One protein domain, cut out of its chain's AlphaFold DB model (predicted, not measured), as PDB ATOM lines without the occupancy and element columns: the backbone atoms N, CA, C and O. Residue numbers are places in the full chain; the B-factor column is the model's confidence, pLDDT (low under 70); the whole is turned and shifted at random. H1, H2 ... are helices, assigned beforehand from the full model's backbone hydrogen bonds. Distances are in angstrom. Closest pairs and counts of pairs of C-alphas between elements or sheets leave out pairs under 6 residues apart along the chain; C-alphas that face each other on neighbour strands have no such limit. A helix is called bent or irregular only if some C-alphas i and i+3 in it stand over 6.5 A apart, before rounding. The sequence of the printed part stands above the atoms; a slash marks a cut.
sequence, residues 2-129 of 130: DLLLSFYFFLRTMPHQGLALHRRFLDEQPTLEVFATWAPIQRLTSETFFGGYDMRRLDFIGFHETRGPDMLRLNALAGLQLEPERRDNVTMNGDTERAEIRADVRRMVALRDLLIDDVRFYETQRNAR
ATOM      1  N   ASP A   2     413.587 318.783 513.194       87.00
ATOM      2  CA  ASP A   2     414.285 319.842 512.455       87.00
ATOM      3  C   ASP A   2     415.010 320.845 513.351       87.00
ATOM      4  O   ASP A   2     416.150 321.194 513.065       87.00
ATOM      5  N   LEU A   3     414.400 321.231 514.475       89.00
ATOM      6  CA  LEU A   3     415.036 322.121 515.441       89.00
ATOM      7  C   LEU A   3     416.319 321.533 516.055       89.00
ATOM      8  O   LEU A   3     417.308 322.252 516.148       89.00
ATOM      9  N   LEU A   4     416.330 320.242 516.420       93.00
ATOM     10  CA  LEU A   4     417.519 319.573 516.966       93.00
ATOM     11  C   LEU A   4     418.675 319.650 515.965       93.00
ATOM     12  O   LEU A   4     419.772 320.065 516.325       93.00
ATOM     13  N   LEU A   5     418.418 319.269 514.709       91.56
ATOM     14  CA  LEU A   5     419.434 319.291 513.657       91.56
ATOM     15  C   LEU A   5     419.913 320.720 513.410       91.56
ATOM     16  O   LEU A   5     421.110 320.987 513.441       91.56
ATOM     17  N   SER A   6     418.990 321.660 513.224       89.19
ATOM     18  CA  SER A   6     419.347 323.061 513.019       89.19
ATOM     19  C   SER A   6     420.217 323.595 514.153       89.19
ATOM     20  O   SER A   6     421.221 324.243 513.876       89.19
ATOM     21  N   PHE A   7     419.891 323.274 515.407       91.19
ATOM     22  CA  PHE A   7     420.650 323.735 516.564       91.19
ATOM     23  C   PHE A   7     422.025 323.062 516.680       91.19
ATOM     24  O   PHE A   7     423.024 323.756 516.848       91.19
ATOM     25  N   TYR A   8     422.105 321.739 516.503       93.56
ATOM     26  CA  TYR A   8     423.366 320.988 516.519       93.56
ATOM     27  C   TYR A   8     424.368 321.530 515.493       93.56
ATOM     28  O   TYR A   8     425.510 321.850 515.820       93.56
ATOM     29  N   PHE A   9     423.936 321.700 514.245       91.12
ATOM     30  CA  PHE A   9     424.812 322.205 513.191       91.12
ATOM     31  C   PHE A   9     425.069 323.717 513.292       91.12
ATOM     32  O   PHE A   9     426.101 324.201 512.824       91.12
ATOM     33  N   PHE A  10     424.170 324.478 513.920       89.38
ATOM     34  CA  PHE A  10     424.419 325.884 514.227       89.38
ATOM     35  C   PHE A  10     425.554 326.034 515.248       89.38
ATOM     36  O   PHE A  10     426.489 326.792 514.997       89.38
ATOM     37  N   LEU A  11     425.550 325.246 516.329       90.62
ATOM     38  CA  LEU A  11     426.628 325.256 517.329       90.62
ATOM     39  C   LEU A  11     427.994 324.848 516.751       90.62
ATOM     40  O   LEU A  11     429.021 325.261 517.270       90.62
ATOM     41  N   ARG A  12     428.031 324.085 515.650       89.62
ATOM     42  CA  ARG A  12     429.284 323.744 514.949       89.62
ATOM     43  C   ARG A  12     429.896 324.907 514.170       89.62
ATOM     44  O   ARG A  12     431.087 324.872 513.882       89.62
ATOM     45  N   THR A  13     429.086 325.877 513.755       86.56
ATOM     46  CA  THR A  13     429.501 326.916 512.795       86.56
ATOM     47  C   THR A  13     429.492 328.320 513.382       86.56
ATOM     48  O   THR A  13     430.174 329.204 512.863       86.56
ATOM     49  N   MET A  14     428.740 328.554 514.459       84.44
ATOM     50  CA  MET A  14     428.653 329.873 515.067       84.44
ATOM     51  C   MET A  14     429.966 330.266 515.778       84.44
ATOM     52  O   MET A  14     430.618 329.424 516.398       84.44
ATOM     53  N   PRO A  15     430.347 331.556 515.774       84.25
ATOM     54  CA  PRO A  15     431.466 332.042 516.578       84.25
ATOM     55  C   PRO A  15     431.253 331.786 518.077       84.25
ATOM     56  O   PRO A  15     430.124 331.807 518.574       84.25
ATOM     57  N   HIS A  16     432.338 331.591 518.829       81.88
ATOM     58  CA  HIS A  16     432.260 331.382 520.274       81.88
ATOM     59  C   HIS A  16     431.725 332.638 520.987       81.88
ATOM     60  O   HIS A  16     432.402 333.659 521.064       81.88
ATOM     61  N   GLN A  17     430.522 332.543 521.559       79.06
ATOM     62  CA  GLN A  17     429.837 333.650 522.248       79.06
ATOM     63  C   GLN A  17     429.857 333.546 523.786       79.06
ATOM     64  O   GLN A  17     429.210 334.334 524.465       79.06
ATOM     65  N   GLY A  18     430.579 332.578 524.366       80.25
ATOM     66  CA  GLY A  18     430.712 332.455 525.828       80.25
ATOM     67  C   GLY A  18     429.539 331.774 526.544       80.25
ATOM     68  O   GLY A  18     429.549 331.680 527.769       80.25
ATOM     69  N   LEU A  19     428.550 331.263 525.809       85.56
ATOM     70  CA  LEU A  19     427.435 330.503 526.378       85.56
ATOM     71  C   LEU A  19     427.918 329.142 526.902       85.56
ATOM     72  O   LEU A  19     428.595 328.412 526.179       85.56
ATOM     73  N   ALA A  20     427.528 328.769 528.126       89.94
ATOM     74  CA  ALA A  20     427.991 327.539 528.785       89.94
ATOM     75  C   ALA A  20     427.715 326.266 527.963       89.94
ATOM     76  O   ALA A  20     428.582 325.402 527.847       89.94
ATOM     77  N   LEU A  21     426.535 326.181 527.338       90.56
ATOM     78  CA  LEU A  21     426.160 325.064 526.469       90.56
ATOM     79  C   LEU A  21     427.039 324.983 525.214       90.56
ATOM     80  O   LEU A  21     427.460 323.897 524.832       90.56
ATOM     81  N   HIS A  22     427.336 326.128 524.593       93.31
ATOM     82  CA  HIS A  22     428.181 326.179 523.401       93.31
ATOM     83  C   HIS A  22     429.638 325.852 523.747       93.31
ATOM     84  O   HIS A  22     430.272 325.078 523.041       93.31
ATOM     85  N   ARG A  23     430.147 326.355 524.878       92.38
ATOM     86  CA  ARG A  23     431.477 325.992 525.375       92.38
ATOM     87  C   ARG A  23     431.597 324.482 525.578       92.38
ATOM     88  O   ARG A  23     432.498 323.869 525.028       92.38
ATOM     89  N   ARG A  24     430.630 323.879 526.277       93.56
ATOM     90  CA  ARG A  24     430.568 322.424 526.457       93.56
ATOM     91  C   ARG A  24     430.542 321.679 525.121       93.56
ATOM     92  O   ARG A  24     431.237 320.685 524.961       93.56
ATOM     93  N   PHE A  25     429.750 322.159 524.163       95.12
ATOM     94  CA  PHE A  25     429.664 321.580 522.822       95.12
ATOM     95  C   PHE A  25     431.010 321.578 522.092       95.12
ATOM     96  O   PHE A  25     431.379 320.566 521.502       95.12
ATOM     97  N   LEU A  26     431.751 322.683 522.159       93.38
ATOM     98  CA  LEU A  26     433.064 322.803 521.527       93.38
ATOM     99  C   LEU A  26     434.143 321.986 522.247       93.38
ATOM    100  O   LEU A  26     435.002 321.411 521.584       93.38
ATOM    101  N   ASP A  27     434.079 321.908 523.578       93.25
ATOM    102  CA  ASP A  27     435.029 321.145 524.391       93.25
ATOM    103  C   ASP A  27     434.829 319.625 524.214       93.25
ATOM    104  O   ASP A  27     435.799 318.885 524.054       93.25
ATOM    105  N   GLU A  28     433.578 319.148 524.218       95.56
ATOM    106  CA  GLU A  28     433.249 317.713 524.152       95.56
ATOM    107  C   GLU A  28     433.102 317.176 522.720       95.56
ATOM    108  O   GLU A  28     433.225 315.968 522.523       95.56
ATOM    109  N   GLN A  29     432.820 318.035 521.732       94.75
ATOM    110  CA  GLN A  29     432.529 317.664 520.335       94.75
ATOM    111  C   GLN A  29     431.580 316.449 520.227       94.75
ATOM    112  O   GLN A  29     431.924 315.435 519.611       94.75
ATOM    113  N   PRO A  30     430.394 316.504 520.866       97.19
ATOM    114  CA  PRO A  30     429.521 315.343 520.973       97.19
ATOM    115  C   PRO A  30     428.995 314.917 519.599       97.19
ATOM    116  O   PRO A  30     428.744 315.756 518.734       97.19
ATOM    117  N   THR A  31     428.721 313.620 519.423       95.56
ATOM    118  CA  THR A  31     427.866 313.183 518.308       95.56
ATOM    119  C   THR A  31     426.447 313.719 518.499       95.56
ATOM    120  O   THR A  31     426.051 314.090 519.609       95.56
ATOM    121  N   LEU A  32     425.643 313.716 517.434       95.62
ATOM    122  CA  LEU A  32     424.246 314.149 517.500       95.62
ATOM    123  C   LEU A  32     423.442 313.389 518.569       95.62
ATOM    124  O   LEU A  32     422.634 313.990 519.271       95.62
ATOM    125  N   GLU A  33     423.675 312.084 518.715       96.00
ATOM    126  CA  GLU A  33     423.007 311.233 519.704       96.00
ATOM    127  C   GLU A  33     423.377 311.658 521.118       96.00
ATOM    128  O   GLU A  33     422.494 311.878 521.941       96.00
ATOM    129  N   VAL A  34     424.677 311.820 521.391       96.88
ATOM    130  CA  VAL A  34     425.162 312.261 522.703       96.88
ATOM    131  C   VAL A  34     424.605 313.643 523.023       96.88
ATOM    132  O   VAL A  34     424.081 313.851 524.117       96.88
ATOM    133  N   PHE A  35     424.634 314.561 522.060       96.81
ATOM    134  CA  PHE A  35     424.071 315.898 522.210       96.81
ATOM    135  C   PHE A  35     422.569 315.865 522.529       96.81
ATOM    136  O   PHE A  35     422.112 316.583 523.416       96.81
ATOM    137  N   ALA A  36     421.803 314.989 521.872       96.56
ATOM    138  CA  ALA A  36     420.370 314.831 522.111       96.56
ATOM    139  C   ALA A  36     420.035 314.309 523.521       96.56
ATOM    140  O   ALA A  36     418.915 314.509 523.982       96.56
ATOM    141  N   THR A  37     420.985 313.685 524.230       96.00
ATOM    142  CA  THR A  37     420.788 313.258 525.630       96.00
ATOM    143  C   THR A  37     420.975 314.377 526.653       96.00
ATOM    144  O   THR A  37     420.662 314.202 527.830       96.00
ATOM    145  N   TRP A  38     421.512 315.532 526.255       95.62
ATOM    146  CA  TRP A  38     421.772 316.610 527.202       95.62
ATOM    147  C   TRP A  38     420.457 317.214 527.689       95.62
ATOM    148  O   TRP A  38     419.605 317.584 526.886       95.62
ATOM    149  N   ALA A  39     420.309 317.385 529.006       93.38
ATOM    150  CA  ALA A  39     419.059 317.866 529.599       93.38
ATOM    151  C   ALA A  39     418.518 319.179 528.977       93.38
ATOM    152  O   ALA A  39     417.319 319.233 528.701       93.38
ATOM    153  N   PRO A  40     419.347 320.203 528.662       92.75
ATOM    154  CA  PRO A  40     418.868 321.406 527.968       92.75
ATOM    155  C   PRO A  40     418.377 321.155 526.533       92.75
ATOM    156  O   PRO A  40     417.603 321.942 526.000       92.75
ATOM    157  N   ILE A  41     418.831 320.078 525.892       95.12
ATOM    158  CA  ILE A  41     418.463 319.710 524.520       95.12
ATOM    159  C   ILE A  41     417.185 318.874 524.505       95.12
ATOM    160  O   ILE A  41     416.322 319.095 523.659       95.12
ATOM    161  N   GLN A  42     417.009 317.986 525.486       94.19
ATOM    162  CA  GLN A  42     415.776 317.211 525.657       94.19
ATOM    163  C   GLN A  42     414.541 318.064 525.949       94.19
ATOM    164  O   GLN A  42     413.426 317.583 525.792       94.19
ATOM    165  N   ARG A  43     414.738 319.312 526.385       91.31
ATOM    166  CA  ARG A  43     413.677 320.276 526.710       91.31
ATOM    167  C   ARG A  43     413.931 321.618 526.031       91.31
ATOM    168  O   ARG A  43     413.760 322.677 526.634       91.31
ATOM    169  N   LEU A  44     414.442 321.565 524.800       89.38
ATOM    170  CA  LEU A  44     414.950 322.737 524.099       89.38
ATOM    171  C   LEU A  44     413.876 323.816 523.932       89.38
ATOM    172  O   LEU A  44     414.138 324.983 524.214       89.38
ATOM    173  N   THR A  45     412.669 323.441 523.508       87.31
ATOM    174  CA  THR A  45     411.572 324.405 523.365       87.31
ATOM    175  C   THR A  45     410.883 324.663 524.696       87.31
ATOM    176  O   THR A  45     410.802 325.812 525.123       87.31
ATOM    177  N   SER A  46     410.436 323.606 525.371       87.06
ATOM    178  CA  SER A  46     409.619 323.687 526.587       87.06
ATOM    179  C   SER A  46     410.287 324.445 527.741       87.06
ATOM    180  O   SER A  46     409.644 325.282 528.374       87.06
ATOM    181  N   GLU A  47     411.577 324.209 527.987       90.00
ATOM    182  CA  GLU A  47     412.311 324.791 529.119       90.00
ATOM    183  C   GLU A  47     413.431 325.728 528.663       90.00
ATOM    184  O   GLU A  47     413.502 326.870 529.100       90.00
ATOM    185  N   THR A  48     414.313 325.293 527.764       87.56
ATOM    186  CA  THR A  48     415.526 326.068 527.454       87.56
ATOM    187  C   THR A  48     415.219 327.384 526.738       87.56
ATOM    188  O   THR A  48     415.864 328.392 527.025       87.56
ATOM    189  N   PHE A  49     414.246 327.406 525.823       87.88
ATOM    190  CA  PHE A  49     413.840 328.629 525.122       87.88
ATOM    191  C   PHE A  49     412.710 329.375 525.823       87.88
ATOM    192  O   PHE A  49     412.782 330.596 525.946       87.88
ATOM    193  N   PHE A  50     411.672 328.664 526.269       88.44
ATOM    194  CA  PHE A  50     410.481 329.297 526.841       88.44
ATOM    195  C   PHE A  50     410.434 329.280 528.372       88.44
ATOM    196  O   PHE A  50     409.518 329.863 528.940       88.44
ATOM    197  N   GLY A  51     411.397 328.668 529.063       90.00
ATOM    198  CA  GLY A  51     411.506 328.720 530.526       90.00
ATOM    199  C   GLY A  51     410.289 328.168 531.269       90.00
ATOM    200  O   GLY A  51     409.920 328.726 532.302       90.00
ATOM    201  N   GLY A  52     409.597 327.170 530.708       88.44
ATOM    202  CA  GLY A  52     408.361 326.637 531.283       88.44
ATOM    203  C   GLY A  52     407.173 327.606 531.212       88.44
ATOM    204  O   GLY A  52     406.190 327.439 531.937       88.44
ATOM    205  N   TYR A  53     407.245 328.643 530.369       91.81
ATOM    206  CA  TYR A  53     406.182 329.632 530.224       91.81
ATOM    207  C   TYR A  53     404.865 328.997 529.754       91.81
ATOM    208  O   TYR A  53     404.830 328.139 528.869       91.81
ATOM    209  N   ASP A  54     403.748 329.472 530.312       90.19
ATOM    210  CA  ASP A  54     402.419 329.045 529.880       90.19
ATOM    211  C   ASP A  54     402.067 329.667 528.522       90.19
ATOM    212  O   ASP A  54     401.525 330.771 528.427       90.19
ATOM    213  N   MET A  55     402.342 328.913 527.460       90.56
ATOM    214  CA  MET A  55     402.099 329.292 526.065       90.56
ATOM    215  C   MET A  55     400.632 329.634 525.754       90.56
ATOM    216  O   MET A  55     400.347 330.306 524.760       90.56
ATOM    217  N   ARG A  56     399.671 329.236 526.602       89.19
ATOM    218  CA  ARG A  56     398.255 329.621 526.445       89.19
ATOM    219  C   ARG A  56     398.033 331.113 526.675       89.19
ATOM    220  O   ARG A  56     397.051 331.658 526.185       89.19
ATOM    221  N   ARG A  57     398.950 331.769 527.390       91.62
ATOM    222  CA  ARG A  57     398.918 333.212 527.661       91.62
ATOM    223  C   ARG A  57     399.402 334.060 526.488       91.62
ATOM    224  O   ARG A  57     399.341 335.279 526.581       91.62
ATOM    225  N   LEU A  58     399.930 333.444 525.431       90.56
ATOM    226  CA  LEU A  58     400.300 334.153 524.213       90.56
ATOM    227  C   LEU A  58     399.066 334.336 523.328       90.56
ATOM    228  O   LEU A  58     398.361 333.365 523.027       90.56
ATOM    229  N   ASP A  59     398.863 335.568 522.866       90.25
ATOM    230  CA  ASP A  59     397.809 335.919 521.908       90.25
ATOM    231  C   ASP A  59     398.067 335.307 520.522       90.25
ATOM    232  O   ASP A  59     397.143 335.071 519.740       90.25
ATOM    233  N   PHE A  60     399.336 335.014 520.221       91.81
ATOM    234  CA  PHE A  60     399.769 334.481 518.940       91.81
ATOM    235  C   PHE A  60     400.984 333.553 519.079       91.81
ATOM    236  O   PHE A  60     401.935 333.854 519.798       91.81
ATOM    237  N   ILE A  61     400.956 332.437 518.345       91.62
ATOM    238  CA  ILE A  61     402.081 331.519 518.141       91.62
ATOM    239  C   ILE A  61     402.070 331.154 516.655       91.62
ATOM    240  O   ILE A  61     401.042 330.701 516.155       91.62
ATOM    241  N   GLY A  62     403.193 331.366 515.969       90.81
ATOM    242  CA  GLY A  62     403.380 330.983 514.569       90.81
ATOM    243  C   GLY A  62     404.348 329.811 514.421       90.81
ATOM    244  O   GLY A  62     405.150 329.539 515.318       90.81
ATOM    245  N   PHE A  63     404.296 329.148 513.270       90.00
ATOM    246  CA  PHE A  63     405.125 327.993 512.943       90.00
ATOM    247  C   PHE A  63     405.946 328.247 511.680       90.00
ATOM    248  O   PHE A  63     405.591 329.040 510.808       90.00
ATOM    249  N   HIS A  64     407.083 327.562 511.578       85.88
ATOM    250  CA  HIS A  64     407.997 327.734 510.453       85.88
ATOM    251  C   HIS A  64     407.347 327.304 509.127       85.88
ATOM    252  O   HIS A  64     407.495 327.975 508.107       85.88
ATOM    253  N   GLU A  65     406.595 326.206 509.147       85.62
ATOM    254  CA  GLU A  65     405.937 325.614 507.982       85.62
ATOM    255  C   GLU A  65     404.780 326.475 507.456       85.62
ATOM    256  O   GLU A  65     404.512 326.482 506.258       85.62
ATOM    257  N   THR A  66     404.123 327.232 508.337       89.19
ATOM    258  CA  THR A  66     402.994 328.123 508.024       89.19
ATOM    259  C   THR A  66     403.377 329.598 508.104       89.19
ATOM    260  O   THR A  66     402.506 330.463 508.174       89.19
ATOM    261  N   ARG A  67     404.679 329.912 508.023       86.69
ATOM    262  CA  ARG A  67     405.215 331.260 508.254       86.69
ATOM    263  C   ARG A  67     404.511 332.356 507.456       86.69
ATOM    264  O   ARG A  67     404.246 333.409 508.016       86.69
ATOM    265  N   GLY A  68     404.245 332.154 506.164       87.94
ATOM    266  CA  GLY A  68     403.588 333.169 505.327       87.94
ATOM    267  C   GLY A  68     402.212 333.573 505.882       87.94
ATOM    268  O   GLY A  68     402.036 334.727 506.279       87.94
ATOM    269  N   PRO A  69     401.262 332.624 505.982       90.38
ATOM    270  CA  PRO A  69     399.974 332.839 506.644       90.38
ATOM    271  C   PRO A  69     400.085 333.383 508.078       90.38
ATOM    272  O   PRO A  69     399.357 334.305 508.449       90.38
ATOM    273  N   ASP A  70     401.022 332.863 508.870       91.62
ATOM    274  CA  ASP A  70     401.219 333.262 510.266       91.62
ATOM    275  C   ASP A  70     401.692 334.715 510.397       91.62
ATOM    276  O   ASP A  70     401.186 335.459 511.234       91.62
ATOM    277  N   MET A  71     402.600 335.163 509.529       90.19
ATOM    278  CA  MET A  71     403.054 336.555 509.494       90.19
ATOM    279  C   MET A  71     401.922 337.518 509.117       90.19
ATOM    280  O   MET A  71     401.814 338.592 509.704       90.19
ATOM    281  N   LEU A  72     401.042 337.133 508.185       89.94
ATOM    282  CA  LEU A  72     399.868 337.938 507.833       89.94
ATOM    283  C   LEU A  72     398.888 338.058 509.007       89.94
ATOM    284  O   LEU A  72     398.378 339.145 509.284       89.94
ATOM    285  N   ARG A  73     398.654 336.960 509.732       91.12
ATOM    286  CA  ARG A  73     397.810 336.965 510.933       91.12
ATOM    287  C   ARG A  73     398.423 337.814 512.050       91.12
ATOM    288  O   ARG A  73     397.703 338.581 512.685       91.12
ATOM    289  N   LEU A  74     399.735 337.718 512.262       91.62
ATOM    290  CA  LEU A  74     400.453 338.548 513.229       91.62
ATOM    291  C   LEU A  74     400.346 340.038 512.885       91.62
ATOM    292  O   LEU A  74     400.056 340.838 513.769       91.62
ATOM    293  N   ASN A  75     400.514 340.406 511.612       90.38
ATOM    294  CA  ASN A  75     400.336 341.783 511.141       90.38
ATOM    295  C   ASN A  75     398.958 342.341 511.504       90.38
ATOM    296  O   ASN A  75     398.863 343.444 512.043       90.38
ATOM    297  N   ALA A  76     397.901 341.561 511.258       90.81
ATOM    298  CA  ALA A  76     396.536 341.960 511.578       90.81
ATOM    299  C   ALA A  76     396.318 342.151 513.090       90.81
ATOM    300  O   ALA A  76     395.677 343.118 513.492       90.81
ATOM    301  N   LEU A  77     396.872 341.262 513.924       91.12
ATOM    302  CA  LEU A  77     396.754 341.345 515.385       91.12
ATOM    303  C   LEU A  77     397.561 342.503 515.983       91.12
ATOM    304  O   LEU A  77     397.102 343.155 516.916       91.12
ATOM    305  N   ALA A  78     398.758 342.757 515.456       90.69
ATOM    306  CA  ALA A  78     399.674 343.763 515.983       90.69
ATOM    307  C   ALA A  78     399.480 345.162 515.368       90.69
ATOM    308  O   ALA A  78     400.118 346.113 515.812       90.69
ATOM    309  N   GLY A  79     398.644 345.297 514.330       91.12
ATOM    310  CA  GLY A  79     398.518 346.540 513.563       91.12
ATOM    311  C   GLY A  79     399.806 346.912 512.816       91.12
ATOM    312  O   GLY A  79     400.095 348.092 512.633       91.12
ATOM    313  N   LEU A  80     400.597 345.910 512.417       86.50
ATOM    314  CA  LEU A  80     401.887 346.079 511.743       86.50
ATOM    315  C   LEU A  80     401.792 345.733 510.254       86.50
ATOM    316  O   LEU A  80     400.911 344.998 509.816       86.50
ATOM    317  N   GLN A  81     402.755 346.227 509.475       82.38
ATOM    318  CA  GLN A  81     402.943 345.872 508.066       82.38
ATOM    319  C   GLN A  81     404.316 345.219 507.871       82.38
ATOM    320  O   GLN A  81     405.220 345.803 507.279       82.38
ATOM    321  N   LEU A  82     404.502 344.017 508.420       79.69
ATOM    322  CA  LEU A  82     405.718 343.233 508.194       79.69
ATOM    323  C   LEU A  82     405.659 342.572 506.813       79.69
ATOM    324  O   LEU A  82     404.625 342.018 506.443       79.69
ATOM    325  N   GLU A  83     406.770 342.580 506.079       82.31
ATOM    326  CA  GLU A  83     406.900 341.889 504.792       82.31
ATOM    327  C   GLU A  83     407.010 340.369 505.005       82.31
ATOM    328  O   GLU A  83     408.042 339.894 505.496       82.31
ATOM    329  N   PRO A  84     405.998 339.563 504.626       76.69
ATOM    330  CA  PRO A  84     406.009 338.132 504.915       76.69
ATOM    331  C   PRO A  84     407.105 337.378 504.166       76.69
ATOM    332  O   PRO A  84     407.513 336.320 504.620       76.69
ATOM    333  N   GLU A  85     407.618 337.894 503.050       79.44
ATOM    334  CA  GLU A  85     408.584 337.173 502.211       79.44
ATOM    335  C   GLU A  85     410.048 337.425 502.572       79.44
ATOM    336  O   GLU A  85     410.921 336.645 502.190       79.44
ATOM    337  N   ARG A  86     410.340 338.462 503.361       79.75
ATOM    338  CA  ARG A  86     411.718 338.772 503.742       79.75
ATOM    339  C   ARG A  86     412.273 337.699 504.682       79.75
ATOM    340  O   ARG A  86     411.664 337.395 505.712       79.75
ATOM    341  N   ARG A  87     413.427 337.118 504.334       72.31
ATOM    342  CA  ARG A  87     414.118 336.072 505.108       72.31
ATOM    343  C   ARG A  87     415.613 336.374 505.188       72.31
ATOM    344  O   ARG A  87     416.360 336.025 504.284       72.31
ATOM    345  N   ASP A  88     416.041 336.971 506.297       70.81
ATOM    346  CA  ASP A  88     417.447 337.363 506.479       70.81
ATOM    347  C   ASP A  88     418.310 336.200 507.033       70.81
ATOM    348  O   ASP A  88     419.508 336.144 506.785       70.81
ATOM    349  N   ASN A  89     417.694 335.219 507.709       63.59
ATOM    350  CA  ASN A  89     418.364 334.055 508.312       63.59
ATOM    351  C   ASN A  89     417.867 332.737 507.696       63.59
ATOM    352  O   ASN A  89     417.139 331.969 508.329       63.59
ATOM    353  N   VAL A  90     418.219 332.479 506.437       65.00
ATOM    354  CA  VAL A  90     417.888 331.208 505.777       65.00
ATOM    355  C   VAL A  90     418.955 330.176 506.124       65.00
ATOM    356  O   VAL A  90     420.134 330.367 505.840       65.00
ATOM    357  N   THR A  91     418.539 329.060 506.723       63.91
ATOM    358  CA  THR A  91     419.430 327.903 506.871       63.91
ATOM    359  C   THR A  91     419.825 327.438 505.473       63.91
ATOM    360  O   THR A  91     418.950 327.097 504.678       63.91
ATOM    361  N   MET A  92     421.121 327.449 505.148       59.75
ATOM    362  CA  MET A  92     421.588 326.964 503.852       59.75
ATOM    363  C   MET A  92     421.228 325.482 503.701       59.75
ATOM    364  O   MET A  92     421.746 324.618 504.410       59.75
ATOM    365  N   ASN A  93     420.313 325.193 502.777       53.25
ATOM    366  CA  ASN A  93     419.995 323.836 502.351       53.25
ATOM    367  C   ASN A  93     421.149 323.341 501.472       53.25
ATOM    368  O   ASN A  93     421.172 323.600 500.274       53.25
ATOM    369  N   GLY A  94     422.133 322.684 502.075       54.34
ATOM    370  CA  GLY A  94     423.271 322.123 501.336       54.34
ATOM    371  C   GLY A  94     424.154 321.181 502.145       54.34
ATOM    372  O   GLY A  94     425.203 320.768 501.669       54.34
ATOM    373  N   ASP A  95     423.751 320.849 503.368       69.12
ATOM    374  CA  ASP A  95     424.559 320.041 504.269       69.12
ATOM    375  C   ASP A  95     424.220 318.561 504.029       69.12
ATOM    376  O   ASP A  95     423.207 318.062 504.526       69.12
ATOM    377  N   THR A  96     425.019 317.878 503.201       83.88
ATOM    378  CA  THR A  96     424.839 316.456 502.847       83.88
ATOM    379  C   THR A  96     424.640 315.594 504.095       83.88
ATOM    380  O   THR A  96     423.734 314.767 504.138       83.88
ATOM    381  N   GLU A  97     425.384 315.892 505.164       87.00
ATOM    382  CA  GLU A  97     425.280 315.214 506.459       87.00
ATOM    383  C   GLU A  97     423.871 315.339 507.073       87.00
ATOM    384  O   GLU A  97     423.304 314.363 507.566       87.00
ATOM    385  N   ARG A  98     423.240 316.523 507.006       87.88
ATOM    386  CA  ARG A  98     421.862 316.710 507.499       87.88
ATOM    387  C   ARG A  98     420.864 315.882 506.700       87.88
ATOM    388  O   ARG A  98     419.909 315.366 507.281       87.88
ATOM    389  N   ALA A  99     421.045 315.801 505.383       87.88
ATOM    390  CA  ALA A  99     420.167 315.029 504.512       87.88
ATOM    391  C   ALA A  99     420.299 313.523 504.783       87.88
ATOM    392  O   ALA A  99     419.285 312.839 504.906       87.88
ATOM    393  N   GLU A 100     421.526 313.032 504.965       91.75
ATOM    394  CA  GLU A 100     421.814 311.639 505.324       91.75
ATOM    395  C   GLU A 100     421.188 311.256 506.668       91.75
ATOM    396  O   GLU A 100     420.498 310.241 506.763       91.75
ATOM    397  N   ILE A 101     421.340 312.103 507.693       91.94
ATOM    398  CA  ILE A 101     420.717 311.877 509.006       91.94
ATOM    399  C   ILE A 101     419.193 311.807 508.882       91.94
ATOM    400  O   ILE A 101     418.573 310.915 509.457       91.94
ATOM    401  N   ARG A 102     418.578 312.725 508.122       91.12
ATOM    402  CA  ARG A 102     417.122 312.737 507.907       91.12
ATOM    403  C   ARG A 102     416.629 311.497 507.161       91.12
ATOM    404  O   ARG A 102     415.505 311.064 507.407       91.12
ATOM    405  N   ALA A 103     417.433 310.957 506.248       93.56
ATOM    406  CA  ALA A 103     417.093 309.762 505.485       93.56
ATOM    407  C   ALA A 103     417.199 308.471 506.319       93.56
ATOM    408  O   ALA A 103     416.528 307.485 506.005       93.56
ATOM    409  N   ASP A 104     417.990 308.463 507.397       95.88
ATOM    410  CA  ASP A 104     418.093 307.324 508.309       95.88
ATOM    411  C   ASP A 104     416.899 307.268 509.276       95.88
ATOM    412  O   ASP A 104     416.900 307.825 510.376       95.88
ATOM    413  N   VAL A 105     415.866 306.529 508.868       95.50
ATOM    414  CA  VAL A 105     414.631 306.349 509.642       95.50
ATOM    415  C   VAL A 105     414.897 305.805 511.047       95.50
ATOM    416  O   VAL A 105     414.261 306.254 512.001       95.50
ATOM    417  N   ARG A 106     415.827 304.854 511.210       96.19
ATOM    418  CA  ARG A 106     416.097 304.245 512.524       96.19
ATOM    419  C   ARG A 106     416.713 305.268 513.464       96.19
ATOM    420  O   ARG A 106     416.278 305.391 514.608       96.19
ATOM    421  N   ARG A 107     417.680 306.030 512.958       95.75
ATOM    422  CA  ARG A 107     418.315 307.120 513.697       95.75
ATOM    423  C   ARG A 107     417.306 308.201 514.068       95.75
ATOM    424  O   ARG A 107     417.267 308.625 515.219       95.75
ATOM    425  N   MET A 108     416.433 308.593 513.141       95.44
ATOM    426  CA  MET A 108     415.397 309.596 513.401       95.44
ATOM    427  C   MET A 108     414.378 309.149 514.455       95.44
ATOM    428  O   MET A 108     413.957 309.973 515.267       95.44
ATOM    429  N   VAL A 109     414.002 307.867 514.481       95.19
ATOM    430  CA  VAL A 109     413.135 307.314 515.534       95.19
ATOM    431  C   VAL A 109     413.833 307.376 516.891       95.19
ATOM    432  O   VAL A 109     413.268 307.934 517.826       95.19
ATOM    433  N   ALA A 110     415.083 306.916 516.985       95.31
ATOM    434  CA  ALA A 110     415.839 306.963 518.238       95.31
ATOM    435  C   ALA A 110     416.004 308.401 518.768       95.31
ATOM    436  O   ALA A 110     415.810 308.661 519.953       95.31
ATOM    437  N   LEU A 111     416.302 309.361 517.884       95.56
ATOM    438  CA  LEU A 111     416.383 310.779 518.246       95.56
ATOM    439  C   LEU A 111     415.027 311.348 518.678       95.56
ATOM    440  O   LEU A 111     414.972 312.177 519.585       95.56
ATOM    441  N   ARG A 112     413.924 310.914 518.054       94.38
ATOM    442  CA  ARG A 112     412.575 311.319 518.464       94.38
ATOM    443  C   ARG A 112     412.247 310.814 519.862       94.38
ATOM    444  O   ARG A 112     411.709 311.587 520.648       94.38
ATOM    445  N   ASP A 113     412.598 309.571 520.168       95.19
ATOM    446  CA  ASP A 113     412.345 308.972 521.478       95.19
ATOM    447  C   ASP A 113     413.115 309.705 522.586       95.19
ATOM    448  O   ASP A 113     412.552 309.992 523.642       95.19
ATOM    449  N   LEU A 114     414.361 310.116 522.319       94.44
ATOM    450  CA  LEU A 114     415.156 310.934 523.247       94.44
ATOM    451  C   LEU A 114     414.551 312.316 523.532       94.44
ATOM    452  O   LEU A 114     414.840 312.899 524.576       94.44
ATOM    453  N   LEU A 115     413.740 312.839 522.611       93.88
ATOM    454  CA  LEU A 115     413.139 314.174 522.670       93.88
ATOM    455  C   LEU A 115     411.613 314.125 522.840       93.88
ATOM    456  O   LEU A 115     410.930 315.100 522.523       93.88
ATOM    457  N   ILE A 116     411.057 312.992 523.283       93.81
ATOM    458  CA  ILE A 116     409.612 312.740 523.217       93.81
ATOM    459  C   ILE A 116     408.781 313.802 523.948       93.81
ATOM    460  O   ILE A 116     407.717 314.186 523.461       93.81
ATOM    461  N   ASP A 117     409.273 314.315 525.073       91.00
ATOM    462  CA  ASP A 117     408.562 315.325 525.857       91.00
ATOM    463  C   ASP A 117     408.519 316.677 525.135       91.00
ATOM    464  O   ASP A 117     407.453 317.285 525.032       91.00
ATOM    465  N   ASP A 118     409.634 317.111 524.541       91.25
ATOM    466  CA  ASP A 118     409.682 318.350 523.755       91.25
ATOM    467  C   ASP A 118     408.852 318.230 522.465       91.25
ATOM    468  O   ASP A 118     408.175 319.174 522.054       91.25
ATOM    469  N   VAL A 119     408.831 317.040 521.852       91.75
ATOM    470  CA  VAL A 119     407.967 316.734 520.701       91.75
ATOM    471  C   VAL A 119     406.494 316.852 521.084       91.75
ATOM    472  O   VAL A 119     405.738 317.529 520.387       91.75
ATOM    473  N   ARG A 120     406.081 316.247 522.204       92.75
ATOM    474  CA  ARG A 120     404.701 316.341 522.703       92.75
ATOM    475  C   ARG A 120     404.316 317.776 523.036       92.75
ATOM    476  O   ARG A 120     403.195 318.188 522.733       92.75
ATOM    477  N   PHE A 121     405.232 318.543 523.628       92.06
ATOM    478  CA  PHE A 121     405.018 319.961 523.899       92.06
ATOM    479  C   PHE A 121     404.739 320.728 522.599       92.06
ATOM    480  O   PHE A 121     403.705 321.389 522.495       92.06
ATOM    481  N   TYR A 122     405.599 320.577 521.586       90.38
ATOM    482  CA  TYR A 122     405.427 321.213 520.278       90.38
ATOM    483  C   TYR A 122     404.105 320.818 519.601       90.38
ATOM    484  O   TYR A 122     403.355 321.687 519.157       90.38
ATOM    485  N   GLU A 123     403.789 319.520 519.554       91.06
ATOM    486  CA  GLU A 123     402.546 319.005 518.963       91.06
ATOM    487  C   GLU A 123     401.305 319.549 519.691       91.06
ATOM    488  O   GLU A 123     400.326 319.922 519.045       91.06
ATOM    489  N   THR A 124     401.358 319.681 521.019       91.50
ATOM    490  CA  THR A 124     400.272 320.286 521.809       91.50
ATOM    491  C   THR A 124     400.054 321.749 521.430       91.50
ATOM    492  O   THR A 124     398.914 322.153 521.195       91.50
ATOM    493  N   GLN A 125     401.129 322.541 521.322       90.69
ATOM    494  CA  GLN A 125     401.011 323.945 520.911       90.69
ATOM    495  C   GLN A 125     400.488 324.080 519.481       90.69
ATOM    496  O   GLN A 125     399.698 324.976 519.203       90.69
ATOM    497  N   ARG A 126     400.888 323.175 518.584       88.19
ATOM    498  CA  ARG A 126     400.407 323.147 517.201       88.19
ATOM    499  C   ARG A 126     398.917 322.844 517.121       88.19
ATOM    500  O   ARG A 126     398.175 323.600 516.506       88.19
ATOM    501  N   ASN A 127     398.468 321.784 517.783       88.25
ATOM    502  CA  ASN A 127     397.073 321.346 517.714       88.25
ATOM    503  C   ASN A 127     396.109 322.315 518.408       88.25
ATOM    504  O   ASN A 127     394.962 322.425 517.999       88.25
ATOM    505  N   ALA A 128     396.561 323.041 519.433       84.88
ATOM    506  CA  ALA A 128     395.745 324.059 520.094       84.88
ATOM    507  C   ALA A 128     395.526 325.324 519.239       84.88
ATOM    508  O   ALA A 128     394.733 326.185 519.623       84.88
ATOM    509  N   ARG A 129     396.275 325.485 518.139       77.06
ATOM    510  CA  ARG A 129     396.324 326.716 517.331       77.06
ATOM    511  C   ARG A 129     396.026 326.498 515.840       77.06
ATOM    512  O   ARG A 129     395.953 327.498 515.124       77.06
TER     513      ARG A 129
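AT A GLANCE: This is residues 2 to 129 of the 130 residues of an uncharacterized protein of Brevundimonas vesicularis (UniProt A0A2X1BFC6). The model is an open ring of helices with a hollow between H1 and H6. H1, H2, H3, H7 and H8 gather at one end of the longest axis, H4, H5 and H9 make one side, H6 lies alone at the other end between two long links, and residues 79 to 95 arch back along the opposite side. The printed part has 128 residues with nine named helices, H1 to H9 in order, and no named strand; its class is all helix. It is only just compact, close to loose, with a radius of gyration of the C-alphas of 16.5 A, and spans 46 by 34 by 29 A.

HOW THE PARTS SIT: H1, residues 2 to 13, only just touches H2, residues 20 to 28, through residues 11 to 12 alone, with 3 pairs of C-alphas within 8 A. The closest C-alphas, of Leu 11 and His 22, are 6.3 A apart, and the lines are only just about perpendicular, at 71 degrees. H1 also only just touches H3, residues 32 to 36, with residues 4 to 8 alone and 3 pairs within 8 A; the closest C-alphas, of Tyr 8 and Leu 32, are 7.0 A apart. H4, residues 39 to 42, and H5, residues 44 to 49, touch only at the corner by their link, and only just, with 3 pairs; the closest C-alphas are Pro 40 and Thr 48, 5.8 A. H1 and H5 are near each other. H6, residues 67 to 78, touches no helix. H7, residues 96 to 103, is close to H1 but not clearly touching, with the C-alphas of Leu 5 and Arg 98 7.1 A apart. H8, residues 105 to 114, only just touches H3 with 3 pairs, closest at the C-alphas of Ala 36 and Leu 114, 6.6 A. H7 and H8 only just touch, with 3 pairs and only at the corner, closest at the C-alphas of Arg 102 and Met 108, 6.6 A. H9, residues 116 to 127, touches H5 with residues 118 to 122 alone, about perpendicular at 74 degrees, closest at the C-alphas of Ser 46 and Asp 118, 6.0 A. H9 only just touches H4 with residues 116 to 118 alone and 3 pairs, closest at the C-alphas of Gln 42 and Asp 118, 6.5 A. Every O i to N i+4 pair is within hydrogen-bond range in H2, H3, H6, H7, H8 and H9, against 7 of 8 in H1 and 0 of 2 in H5, where 0 of 3 O i to N i+3 pairs are; H4 is too short for an O i to N i+4 pair.

IN THESE COORDINATES: H1 begins at C-alpha 2, (414.285, 319.842, 512.455), and is 16.8 A long from first to last C-alpha. H2 measures 12.1 A, H6 15.7 A, H7 10.6 A and H8 14.4 A; H3, H4 and H5 are shorter. H5 is irregular, but only just: C-alphas 46 and 49 are 6.7 A apart. H6 begins at C-alpha 67, (405.215, 331.260, 508.254). H9, 16.2 A, ends at C-alpha 127, (397.073, 321.346, 517.714).

THE WHOLE: The C-alphas farthest apart, of Glu 28 and Gly 79, are 46.4 A apart. The printed part has no cut. The links from H5 to H6 and from H6 to H7 are long, 17 residues each. The mean pLDDT of the printed part is 88.5, and residues 89 to 95 are under 70.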